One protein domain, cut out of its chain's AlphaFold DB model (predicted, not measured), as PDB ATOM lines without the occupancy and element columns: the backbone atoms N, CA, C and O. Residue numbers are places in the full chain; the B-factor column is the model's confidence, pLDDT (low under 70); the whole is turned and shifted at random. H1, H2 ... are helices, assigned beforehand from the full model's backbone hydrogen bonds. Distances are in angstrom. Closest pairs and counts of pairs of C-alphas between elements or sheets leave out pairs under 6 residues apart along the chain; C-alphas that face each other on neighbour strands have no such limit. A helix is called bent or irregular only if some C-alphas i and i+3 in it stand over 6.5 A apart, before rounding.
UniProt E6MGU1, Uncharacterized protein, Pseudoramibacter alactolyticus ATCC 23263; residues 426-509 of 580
ATOM      1  N   SER A 426     130.826 137.925  88.893       81.75
ATOM      2  CA  SER A 426     132.068 137.951  88.101       81.75
ATOM      3  C   SER A 426     132.552 136.622  87.494       81.75
ATOM      4  O   SER A 426     133.157 136.629  86.427       81.75
ATOM      5  N   GLU A 427     132.267 135.460  88.096       83.25
ATOM      6  CA  GLU A 427     132.547 134.145  87.469       83.25
ATOM      7  C   GLU A 427     131.603 133.853  86.282       83.25
ATOM      8  O   GLU A 427     131.996 133.179  85.338       83.25
ATOM      9  N   ALA A 428     130.362 134.350  86.310       83.44
ATOM     10  CA  ALA A 428     129.416 134.241  85.197       83.44
ATOM     11  C   ALA A 428     129.651 135.320  84.125       83.44
ATOM     12  O   ALA A 428     129.427 135.049  82.950       83.44
ATOM     13  N   GLU A 429     130.147 136.499  84.511       86.38
ATOM     14  CA  GLU A 429     130.638 137.535  83.586       86.38
ATOM     15  C   GLU A 429     131.869 137.033  82.815       86.38
ATOM     16  O   GLU A 429     131.835 136.951  81.593       86.38
ATOM     17  N   ALA A 430     132.905 136.557  83.514       86.00
ATOM     18  CA  ALA A 430     134.122 136.053  82.875       86.00
ATOM     19  C   ALA A 430     133.890 134.809  81.991       86.00
ATOM     20  O   ALA A 430     134.631 134.581  81.034       86.00
ATOM     21  N   GLU A 431     132.875 133.985  82.284       87.44
ATOM     22  CA  GLU A 431     132.468 132.899  81.381       87.44
ATOM     23  C   GLU A 431     131.585 133.358  80.213       87.44
ATOM     24  O   GLU A 431     131.659 132.742  79.150       87.44
ATOM     25  N   LEU A 432     130.809 134.437  80.367       88.88
ATOM     26  CA  LEU A 432     130.085 135.080  79.268       88.88
ATOM     27  C   LEU A 432     131.065 135.710  78.270       88.88
ATOM     28  O   LEU A 432     130.961 135.434  77.077       88.88
ATOM     29  N   ASP A 433     132.051 136.472  78.747       86.75
ATOM     30  CA  ASP A 433     133.092 137.076  77.903       86.75
ATOM     31  C   ASP A 433     133.872 135.992  77.147       86.75
ATOM     32  O   ASP A 433     133.964 136.009  75.919       86.75
ATOM     33  N   ARG A 434     134.319 134.949  77.861       87.31
ATOM     34  CA  ARG A 434     134.991 133.783  77.267       87.31
ATOM     35  C   ARG A 434     134.123 133.042  76.243       87.31
ATOM     36  O   ARG A 434     134.656 132.456  75.300       87.31
ATOM     37  N   PHE A 435     132.803 133.024  76.427       89.88
ATOM     38  CA  PHE A 435     131.870 132.456  75.457       89.88
ATOM     39  C   PHE A 435     131.739 133.356  74.214       89.88
ATOM     40  O   PHE A 435     131.731 132.843  73.096       89.88
ATOM     41  N   ILE A 436     131.692 134.680  74.389       88.25
ATOM     42  CA  ILE A 436     131.625 135.667  73.298       88.25
ATOM     43  C   ILE A 436     132.905 135.644  72.448       88.25
ATOM     44  O   ILE A 436     132.808 135.549  71.220       88.25
ATOM     45  N   ASP A 437     134.087 135.646  73.069       87.56
ATOM     46  CA  ASP A 437     135.384 135.519  72.384       87.56
ATOM     47  C   ASP A 437     135.436 134.246  71.524       87.56
ATOM     48  O   ASP A 437     135.757 134.279  70.337       87.56
ATOM     49  N   MET A 438     135.037 133.114  72.108       89.75
ATOM     50  CA  MET A 438     135.001 131.815  71.437       89.75
ATOM     51  C   MET A 438     134.016 131.769  70.256       89.75
ATOM     52  O   MET A 438     134.304 131.152  69.231       89.75
ATOM     53  N   VAL A 439     132.834 132.382  70.377       85.69
ATOM     54  CA  VAL A 439     131.872 132.468  69.261       85.69
ATOM     55  C   VAL A 439     132.420 133.354  68.135       85.69
ATOM     56  O   VAL A 439     132.171 133.076  66.953       85.69
ATOM     57  N   SER A 440     133.197 134.376  68.503       84.44
ATOM     58  CA  SER A 440     133.839 135.315  67.583       84.44
ATOM     59  C   SER A 440     134.998 134.685  66.801       84.44
ATOM     60  O   SER A 440     135.140 134.990  65.617       84.44
ATOM     61  N   ASP A 441     135.775 133.771  67.397       85.75
ATOM     62  CA  ASP A 441     136.846 133.042  66.702       85.75
ATOM     63  C   ASP A 441     136.297 131.904  65.803       85.75
ATOM     64  O   ASP A 441     135.805 130.885  66.307       85.75
ATOM     65  N   PRO A 442     136.398 132.011  64.458       73.31
ATOM     66  CA  PRO A 442     135.960 130.964  63.537       73.31
ATOM     67  C   PRO A 442     136.887 129.734  63.497       73.31
ATOM     68  O   PRO A 442     136.524 128.755  62.847       73.31
ATOM     69  N   ALA A 443     138.065 129.772  64.132       77.31
ATOM     70  CA  ALA A 443     138.990 128.644  64.224       77.31
ATOM     71  C   ALA A 443     138.695 127.703  65.410       77.31
ATOM     72  O   ALA A 443     139.277 126.618  65.477       77.31
ATOM     73  N   THR A 444     137.785 128.086  66.317       83.75
ATOM     74  CA  THR A 444     137.366 127.279  67.474       83.75
ATOM     75  C   THR A 444     136.906 125.878  67.057       83.75
ATOM     76  O   THR A 444     135.960 125.717  66.282       83.75
ATOM     77  N   ASP A 445     137.523 124.843  67.629       85.81
ATOM     78  CA  ASP A 445     137.131 123.458  67.385       85.81
ATOM     79  C   ASP A 445     135.827 123.068  68.113       85.81
ATOM     80  O   ASP A 445     135.397 123.674  69.100       85.81
ATOM     81  N   ARG A 446     135.180 121.999  67.636       82.88
ATOM     82  CA  ARG A 446     133.871 121.567  68.149       82.88
ATOM     83  C   ARG A 446     133.907 121.065  69.599       82.88
ATOM     84  O   ARG A 446     132.887 121.159  70.286       82.88
ATOM     85  N   GLU A 447     135.025 120.515  70.066       85.94
ATOM     86  CA  GLU A 447     135.148 119.980  71.424       85.94
ATOM     87  C   GLU A 447     135.356 121.114  72.431       85.94
ATOM     88  O   GLU A 447     134.633 121.164  73.429       85.94
ATOM     89  N   THR A 448     136.221 122.085  72.118       86.31
ATOM     90  CA  THR A 448     136.359 123.344  72.871       86.31
ATOM     91  C   THR A 448     135.031 124.096  72.928       86.31
ATOM     92  O   THR A 448     134.587 124.465  74.019       86.31
ATOM     93  N   PHE A 449     134.331 124.235  71.795       88.62
ATOM     94  CA  PHE A 449     133.019 124.885  71.750       88.62
ATOM     95  C   PHE A 449     132.003 124.218  72.693       88.62
ATOM     96  O   PHE A 449     131.338 124.878  73.496       88.62
ATOM     97  N   ALA A 450     131.906 122.886  72.646       86.50
ATOM     98  CA  ALA A 450     131.018 122.120  73.518       86.50
ATOM     99  C   ALA A 450     131.490 122.061  74.987       86.50
ATOM    100  O   ALA A 450     130.694 121.724  75.867       86.50
ATOM    101  N   ALA A 451     132.759 122.349  75.283       88.50
ATOM    102  CA  ALA A 451     133.274 122.443  76.647       88.50
ATOM    103  C   ALA A 451     132.919 123.792  77.291       88.50
ATOM    104  O   ALA A 451     132.329 123.816  78.370       88.50
ATOM    105  N   VAL A 452     133.198 124.908  76.611       88.88
ATOM    106  CA  VAL A 452     132.908 126.263  77.120       88.88
ATOM    107  C   VAL A 452     131.401 126.513  77.207       88.88
ATOM    108  O   VAL A 452     130.941 127.046  78.213       88.88
ATOM    109  N   THR A 453     130.613 126.035  76.234       90.56
ATOM    110  CA  THR A 453     129.139 126.128  76.282       90.56
ATOM    111  C   THR A 453     128.569 125.443  77.529       90.56
ATOM    112  O   THR A 453     127.654 125.970  78.160       90.56
ATOM    113  N   ARG A 454     129.131 124.291  77.933       89.12
ATOM    114  CA  ARG A 454     128.741 123.602  79.176       89.12
ATOM    115  C   ARG A 454     129.201 124.340  80.429       89.12
ATOM    116  O   ARG A 454     128.409 124.430  81.357       89.12
ATOM    117  N   SER A 455     130.425 124.878  80.442       89.81
ATOM    118  CA  SER A 455     130.938 125.693  81.556       89.81
ATOM    119  C   SER A 455     129.979 126.852  81.842       89.81
ATOM    120  O   SER A 455     129.403 126.926  82.925       89.81
ATOM    121  N   PHE A 456     129.668 127.634  80.801       92.12
ATOM    122  CA  PHE A 456     128.760 128.769  80.904       92.12
ATOM    123  C   PHE A 456     127.345 128.351  81.344       92.12
ATOM    124  O   PHE A 456     126.776 128.978  82.233       92.12
ATOM    125  N   CYS A 457     126.797 127.237  80.832       90.69
ATOM    126  CA  CYS A 457     125.535 126.680  81.346       90.69
ATOM    127  C   CYS A 457     125.602 126.337  82.845       90.69
ATOM    128  O   CYS A 457     124.685 126.685  83.590       90.69
ATOM    129  N   ASP A 458     126.674 125.689  83.308       90.12
ATOM    130  CA  ASP A 458     126.866 125.347  84.722       90.12
ATOM    131  C   ASP A 458     126.987 126.600  85.607       90.12
ATOM    132  O   ASP A 458     126.500 126.588  86.741       90.12
ATOM    133  N   SER A 459     127.587 127.691  85.118       88.19
ATOM    134  CA  SER A 459     127.655 128.970  85.840       88.19
ATOM    135  C   SER A 459     126.312 129.712  85.847       88.19
ATOM    136  O   SER A 459     125.887 130.187  86.904       88.19
ATOM    137  N   LEU A 460     125.556 129.692  84.741       89.12
ATOM    138  CA  LEU A 460     124.170 130.178  84.705       89.12
ATOM    139  C   LEU A 460     123.271 129.411  85.696       89.12
ATOM    140  O   LEU A 460     122.510 130.029  86.441       89.12
ATOM    141  N   TYR A 461     123.411 128.083  85.805       88.12
ATOM    142  CA  TYR A 461     122.710 127.284  86.822       88.12
ATOM    143  C   TYR A 461     123.171 127.564  88.268       88.12
ATOM    144  O   TYR A 461     122.452 127.230  89.212       88.12
ATOM    145  N   ARG A 462     124.330 128.210  88.474       87.62
ATOM    146  CA  ARG A 462     124.807 128.681  89.791       87.62
ATOM    147  C   ARG A 462     124.347 130.100  90.140       87.62
ATOM    148  O   ARG A 462     124.458 130.466  91.310       87.62
ATOM    149  N   LEU A 463     123.788 130.881  89.206       86.19
ATOM    150  CA  LEU A 463     123.277 132.235  89.487       86.19
ATOM    151  C   LEU A 463     122.327 132.316  90.706       86.19
ATOM    152  O   LEU A 463     122.518 133.238  91.500       86.19
ATOM    153  N   PRO A 464     121.406 131.358  90.974       84.44
ATOM    154  CA  PRO A 464     120.562 131.365  92.182       84.44
ATOM    155  C   PRO A 464     121.315 131.300  93.524       84.44
ATOM    156  O   PRO A 464     120.698 131.431  94.579       84.44
ATOM    157  N   GLN A 465     122.628 131.052  93.505       85.12
ATOM    158  CA  GLN A 465     123.503 131.043  94.682       85.12
ATOM    159  C   GLN A 465     124.300 132.356  94.829       85.12
ATOM    160  O   GLN A 465     124.880 132.596  95.886       85.12
ATOM    161  N   LYS A 466     124.327 133.192  93.778       81.25
ATOM    162  CA  LYS A 466     125.175 134.394  93.630       81.25
ATOM    163  C   LYS A 466     124.390 135.696  93.492       81.25
ATOM    164  O   LYS A 466     124.892 136.749  93.862       81.25
ATOM    165  N   THR A 467     123.157 135.642  92.990       80.38
ATOM    166  CA  THR A 467     122.263 136.801  92.902       80.38
ATOM    167  C   THR A 467     120.843 136.460  93.344       80.38
ATOM    168  O   THR A 467     120.392 135.320  93.246       80.38
ATOM    169  N   ALA A 468     120.146 137.476  93.849       80.56
ATOM    170  CA  ALA A 468     118.730 137.437  94.199       80.56
ATOM    171  C   ALA A 468     117.871 138.298  93.250       80.56
ATOM    172  O   ALA A 468     116.674 138.455  93.491       80.56
ATOM    173  N   ASP A 469     118.466 138.870  92.195       80.88
ATOM    174  CA  ASP A 469     117.739 139.662  91.202       80.88
ATOM    175  C   ASP A 469     116.876 138.745  90.308       80.88
ATOM    176  O   ASP A 469     117.420 137.901  89.588       80.88
ATOM    177  N   PRO A 470     115.536 138.884  90.316       79.44
ATOM    178  CA  PRO A 470     114.660 138.007  89.550       79.44
ATOM    179  C   PRO A 470     114.851 138.138  88.032       79.44
ATOM    180  O   PRO A 470     114.633 137.155  87.327       79.44
ATOM    181  N   ALA A 471     115.278 139.296  87.515       82.38
ATOM    182  CA  ALA A 471     115.512 139.488  86.086       82.38
ATOM    183  C   ALA A 471     116.774 138.748  85.618       82.38
ATOM    184  O   ALA A 471     116.749 138.127  84.554       82.38
ATOM    185  N   ILE A 472     117.840 138.753  86.430       85.50
ATOM    186  CA  ILE A 472     119.061 137.976  86.156       85.50
ATOM    187  C   ILE A 472     118.761 136.473  86.227       85.50
ATOM    188  O   ILE A 472     119.185 135.717  85.354       85.50
ATOM    189  N   LEU A 473     117.992 136.032  87.228       87.75
ATOM    190  CA  LEU A 473     117.637 134.618  87.391       87.75
ATOM    191  C   LEU A 473     116.705 134.103  86.280       87.75
ATOM    192  O   LEU A 473     116.903 132.990  85.797       87.75
ATOM    193  N   GLU A 474     115.727 134.901  85.836       87.56
ATOM    194  CA  GLU A 474     114.853 134.561  84.704       87.56
ATOM    195  C   GLU A 474     115.644 134.476  83.389       87.56
ATOM    196  O   GLU A 474     115.528 133.487  82.661       87.56
ATOM    197  N   ALA A 475     116.478 135.483  83.098       86.00
ATOM    198  CA  ALA A 475     117.300 135.504  81.891       86.00
ATOM    199  C   ALA A 475     118.308 134.340  81.879       86.00
ATOM    200  O   ALA A 475     118.395 133.621  80.884       86.00
ATOM    201  N   GLY A 476     118.994 134.099  83.002       88.12
ATOM    202  CA  GLY A 476     119.946 133.001  83.177       88.12
ATOM    203  C   GLY A 476     119.323 131.619  82.998       88.12
ATOM    204  O   GLY A 476     119.861 130.798  82.257       88.12
ATOM    205  N   ALA A 477     118.161 131.368  83.608       87.88
ATOM    206  CA  ALA A 477     117.459 130.093  83.465       87.88
ATOM    207  C   ALA A 477     116.968 129.850  82.025       87.88
ATOM    208  O   ALA A 477     117.049 128.724  81.530       87.88
ATOM    209  N   ASN A 478     116.490 130.897  81.344       88.25
ATOM    210  CA  ASN A 478     116.057 130.814  79.950       88.25
ATOM    211  C   ASN A 478     117.248 130.537  79.014       88.25
ATOM    212  O   ASN A 478     117.212 129.577  78.242       88.25
ATOM    213  N   LEU A 479     118.339 131.303  79.137       89.94
ATOM    214  CA  LEU A 479     119.527 131.127  78.299       89.94
ATOM    215  C   LEU A 479     120.204 129.766  78.528       89.94
ATOM    216  O   LEU A 479     120.526 129.092  77.555       89.94
ATOM    217  N   ALA A 480     120.351 129.314  79.779       89.12
ATOM    218  CA  ALA A 480     120.881 127.979  80.080       89.12
ATOM    219  C   ALA A 480     120.006 126.867  79.477       89.12
ATOM    220  O   ALA A 480     120.520 125.907  78.904       89.12
ATOM    221  N   GLY A 481     118.678 127.023  79.544       86.62
ATOM    222  CA  GLY A 481     117.731 126.117  78.898       86.62
ATOM    223  C   GLY A 481     117.956 126.013  77.388       86.62
ATOM    224  O   GLY A 481     118.044 124.904  76.864       86.62
ATOM    225  N   GLN A 482     118.116 127.142  76.695       86.56
ATOM    226  CA  GLN A 482     118.358 127.167  75.248       86.56
ATOM    227  C   GLN A 482     119.752 126.627  74.877       86.56
ATOM    228  O   GLN A 482     119.863 125.758  74.010       86.56
ATOM    229  N   LEU A 483     120.807 127.071  75.572       88.31
ATOM    230  CA  LEU A 483     122.190 126.634  75.346       88.31
ATOM    231  C   LEU A 483     122.409 125.139  75.620       88.31
ATOM    232  O   LEU A 483     123.267 124.533  74.981       88.31
ATOM    233  N   SER A 484     121.614 124.510  76.494       86.00
ATOM    234  CA  SER A 484     121.744 123.077  76.812       86.00
ATOM    235  C   SER A 484     121.605 122.134  75.600       86.00
ATOM    236  O   SER A 484     122.106 121.007  75.633       86.00
ATOM    237  N   PHE A 485     120.984 122.597  74.507       82.12
ATOM    238  CA  PHE A 485     120.822 121.851  73.251       82.12
ATOM    239  C   PHE A 485     121.881 122.194  72.179       82.12
ATOM    240  O   PHE A 485     121.938 121.555  71.122       82.12
ATOM    241  N   VAL A 486     122.738 123.187  72.431       84.62
ATOM    242  CA  VAL A 486     123.704 123.727  71.466       84.62
ATOM    243  C   VAL A 486     124.998 122.904  71.494       84.62
ATOM    244  O   VAL A 486     125.703 122.832  72.495       84.62
ATOM    245  N   THR A 487     125.326 122.255  70.370       76.75
ATOM    246  CA  THR A 487     126.503 121.359  70.229       76.75
ATOM    247  C   THR A 487     127.384 121.669  69.006       76.75
ATOM    248  O   THR A 487     128.257 120.876  68.627       76.75
ATOM    249  N   LYS A 488     127.132 122.826  68.388       80.81
ATOM    250  CA  LYS A 488     127.912 123.500  67.344       80.81
ATOM    251  C   LYS A 488     127.627 125.003  67.438       80.81
ATOM    252  O   LYS A 488     126.523 125.369  67.840       80.81
ATOM    253  N   ARG A 489     128.548 125.844  66.961       78.81
ATOM    254  CA  ARG A 489     128.325 127.294  66.833       78.81
ATOM    255  C   ARG A 489     127.156 127.629  65.898       78.81
ATOM    256  O   ARG A 489     126.393 128.543  66.170       78.81
ATOM    257  N   ASP A 490     126.956 126.835  64.852       80.69
ATOM    258  CA  ASP A 490     125.921 127.057  63.828       80.69
ATOM    259  C   ASP A 490     124.496 126.725  64.324       80.69
ATOM    260  O   ASP A 490     123.524 126.892  63.596       80.69
ATOM    261  N   HIS A 491     124.365 126.240  65.567       83.94
ATOM    262  CA  HIS A 491     123.084 126.026  66.250       83.94
ATOM    263  C   HIS A 491     122.708 127.204  67.178       83.94
ATOM    264  O   HIS A 491     121.694 127.129  67.871       83.94
ATOM    265  N   LEU A 492     123.517 128.271  67.228       85.56
ATOM    266  CA  LEU A 492     123.148 129.525  67.890       85.56
ATOM    267  C   LEU A 492     122.074 130.224  67.049       85.56
ATOM    268  O   LEU A 492     122.300 130.522  65.878       85.56
ATOM    269  N   ASN A 493     120.909 130.463  67.647       86.50
ATOM    270  CA  ASN A 493     119.791 131.170  67.025       86.50
ATOM    271  C   ASN A 493     119.612 132.564  67.646       86.50
ATOM    272  O   ASN A 493     120.186 132.865  68.695       86.50
ATOM    273  N   ASP A 494     118.771 133.389  67.028       83.81
ATOM    274  CA  ASP A 494     118.533 134.767  67.474       83.81
ATOM    275  C   ASP A 494     118.039 134.840  68.929       83.81
ATOM    276  O   ASP A 494     118.456 135.721  69.667       83.81
ATOM    277  N   ALA A 495     117.249 133.866  69.399       81.94
ATOM    278  CA  ALA A 495     116.776 133.820  70.788       81.94
ATOM    279  C   ALA A 495     117.907 133.583  71.815       81.94
ATOM    280  O   ALA A 495     117.859 134.122  72.925       81.94
ATOM    281  N   ILE A 496     118.938 132.816  71.443       88.31
ATOM    282  CA  ILE A 496     120.161 132.641  72.238       88.31
ATOM    283  C   ILE A 496     120.997 133.924  72.205       88.31
ATOM    284  O   ILE A 496     121.527 134.322  73.241       88.31
ATOM    285  N   VAL A 497     121.096 134.590  71.050       88.06
ATOM    286  CA  VAL A 497     121.824 135.862  70.896       88.06
ATOM    287  C   VAL A 497     121.156 136.982  71.703       88.06
ATOM    288  O   VAL A 497     121.828 137.633  72.499       88.06
ATOM    289  N   ASP A 498     119.834 137.131  71.613       85.88
ATOM    290  CA  ASP A 498     119.032 138.027  72.455       85.88
ATOM    291  C   ASP A 498     119.187 137.693  73.944       85.88
ATOM    292  O   ASP A 498     119.279 138.590  74.783       85.88
ATOM    293  N   GLY A 499     119.248 136.404  74.298       86.06
ATOM    294  CA  GLY A 499     119.493 135.950  75.666       86.06
ATOM    295  C   GLY A 499     120.881 136.337  76.186       86.06
ATOM    296  O   GLY A 499     120.989 136.837  77.305       86.06
ATOM    297  N   LEU A 500     121.927 136.168  75.370       88.25
ATOM    298  CA  LEU A 500     123.298 136.601  75.667       88.25
ATOM    299  C   LEU A 500     123.367 138.123  75.840       88.25
ATOM    300  O   LEU A 500     123.895 138.595  76.843       88.25
ATOM    301  N   ILE A 501     122.773 138.890  74.919       86.50
ATOM    302  CA  ILE A 501     122.705 140.358  74.982       86.50
ATOM    303  C   ILE A 501     121.943 140.815  76.235       86.50
ATOM    304  O   ILE A 501     122.414 141.697  76.952       86.50
ATOM    305  N   ARG A 502     120.795 140.196  76.548       87.62
ATOM    306  CA  ARG A 502     119.995 140.518  77.741       87.62
ATOM    307  C   ARG A 502     120.761 140.228  79.032       87.62
ATOM    308  O   ARG A 502     120.663 141.022  79.963       87.62
ATOM    309  N   ILE A 503     121.539 139.146  79.103       88.00
ATOM    310  CA  ILE A 503     122.392 138.871  80.270       88.00
ATOM    311  C   ILE A 503     123.582 139.835  80.334       88.00
ATOM    312  O   ILE A 503     123.819 140.400  81.397       88.00
ATOM    313  N   ALA A 504     124.267 140.110  79.220       85.69
ATOM    314  CA  ALA A 504     125.358 141.088  79.165       85.69
ATOM    315  C   ALA A 504     124.912 142.480  79.649       85.69
ATOM    316  O   ALA A 504     125.622 143.133  80.414       85.69
ATOM    317  N   GLN A 505     123.711 142.916  79.257       86.50
ATOM    318  CA  GLN A 505     123.094 144.151  79.749       86.50
ATOM    319  C   GLN A 505     122.772 144.077  81.246       86.50
ATOM    320  O   GLN A 505     123.069 145.017  81.976       86.50
ATOM    321  N   LEU A 506     122.194 142.971  81.724       85.19
ATOM    322  CA  LEU A 506     121.824 142.807  83.133       85.19
ATOM    323  C   LEU A 506     123.027 142.659  84.081       85.19
ATOM    324  O   LEU A 506     122.902 143.029  85.243       85.19
ATOM    325  N   PHE A 507     124.171 142.158  83.608       82.75
ATOM    326  CA  PHE A 507     125.430 142.163  84.361       82.75
ATOM    327  C   PHE A 507     126.074 143.563  84.378       82.75
ATOM    328  O   PHE A 507     126.511 144.029  85.426       82.75
ATOM    329  N   ASN A 508     126.073 144.283  83.248       76.88
ATOM    330  CA  ASN A 508     126.626 145.645  83.169       76.88
ATOM    331  C   ASN A 508     125.725 146.732  83.798       76.88
ATOM    332  O   ASN A 508     126.186 147.847  84.052       76.88
ATOM    333  N   CYS A 509     124.445 146.452  84.057       55.78
ATOM    334  CA  CYS A 509     123.567 147.361  84.789       55.78
ATOM    335  C   CYS A 509     123.786 147.237  86.308       55.78
ATOM    336  O   CYS A 509     123.528 146.172  86.869       55.78
TER     337      CYS A 509
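Overview. This is residues 426 to 509 of the 580 residues of an uncharacterized protein of Pseudoramibacter alactolyticus ATCC 23263 (UniProt E6MGU1). Four helices of similar length form an up-and-down bundle, set round a four-sided ring in chain order, so that H1 has H2 and H4 as its neighbours and H3 stands at the opposite corner. The ring is closed unevenly: H1 with H2, and H3 with H4, make two well-joined helical hairpins, while H1 and H4 meet over a short part of H1 alone. The links from H1 to H2 and from H3 to H4 turn at one end of the bundle, and the link from H2 to H3 turns at the other. The printed part has 84 residues with four named helices in the order H1, H2, H3, H4 and no named strand, and its class is all helix. It is compact, with a radius of gyration of the C-alphas of 12.0 A, and elongated in outline, with spans of 36 by 23 by 20 A.

Along the chain. H1 is residues 426 to 440, beginning with C-alpha 426 at (132.068, 137.951, 88.101) and measuring 20.8 A from first to last C-alpha. A tight link of 5 residues follows. H2 is residues 446 to 460 and measures 21.0 A, from C-alpha 446 at (133.871, 121.567, 68.149) to C-alpha 460 at (124.170, 130.178, 84.705). A short link of 9 residues leads on, with residues 463 to 465 in a helical run too short to bear a name. H3 is residues 470 to 483 and measures 19.7 A. A short link of 10 residues comes next, with a similar helical run at residues 489 to 491. H4 is residues 494 to 508, measures 20.7 A and ends with C-alpha 508 at (126.626, 145.645, 83.169). None of the four helices is bent.

Arrangement. The four helices make an up-and-down bundle, in which each runs against the one before it in the chain. H1 and H2 are a helical hairpin and touch, with 14 pairs of C-alphas within 8 A; their closest C-alphas are those of Glu 431 and Phe 456, 5.6 A apart. They run opposite ways at a shallow tilt of 28 degrees. H2 and H3, the next helical hairpin, touch with 8 such pairs, and the closest C-alphas are those of Cys 457 and Ala 480, 5.0 A apart. They run opposite ways at a shallow tilt of 24 degrees, and their centres are 15.2 A apart. H3 and H4, the third helical hairpin, touch with 14 pairs, the closest C-alphas being those of Leu 479 and Gly 499, 5.5 A apart. They run opposite ways at a steep tilt of 35.4 degrees, only just past shallow, and their centres are 9.4 A apart. H4 and H1 touch with 4 pairs, on the side of H1 with residues 429 to 432 alone; the closest C-alphas are those of Glu 429 and Phe 507, 7.0 A apart. They run opposite ways at a steep tilt of 40 degrees. The helix packing is part aligned and part crossed. H1 and H3 are apart, and H2 and H4 are apart. In H1, H3 and H4 every O i to N i+4 pair of the backbone is within hydrogen-bond range; in H2 10 of 11 are.

Size, cuts and confidence. The two C-alphas farthest apart, those of Ala 443 and Ala 468, are 37.2 A from each other; the first lies in the link between H1 and H2, the second in the link between H2 and H3. The C-alphas of Ser 426 and Cys 509, the first and last printed, are 13.1 A apart. The printed part has no cut, and no link is long. The mean pLDDT of the printed part is 85.3, and residue 509 is the one printed residue under 70.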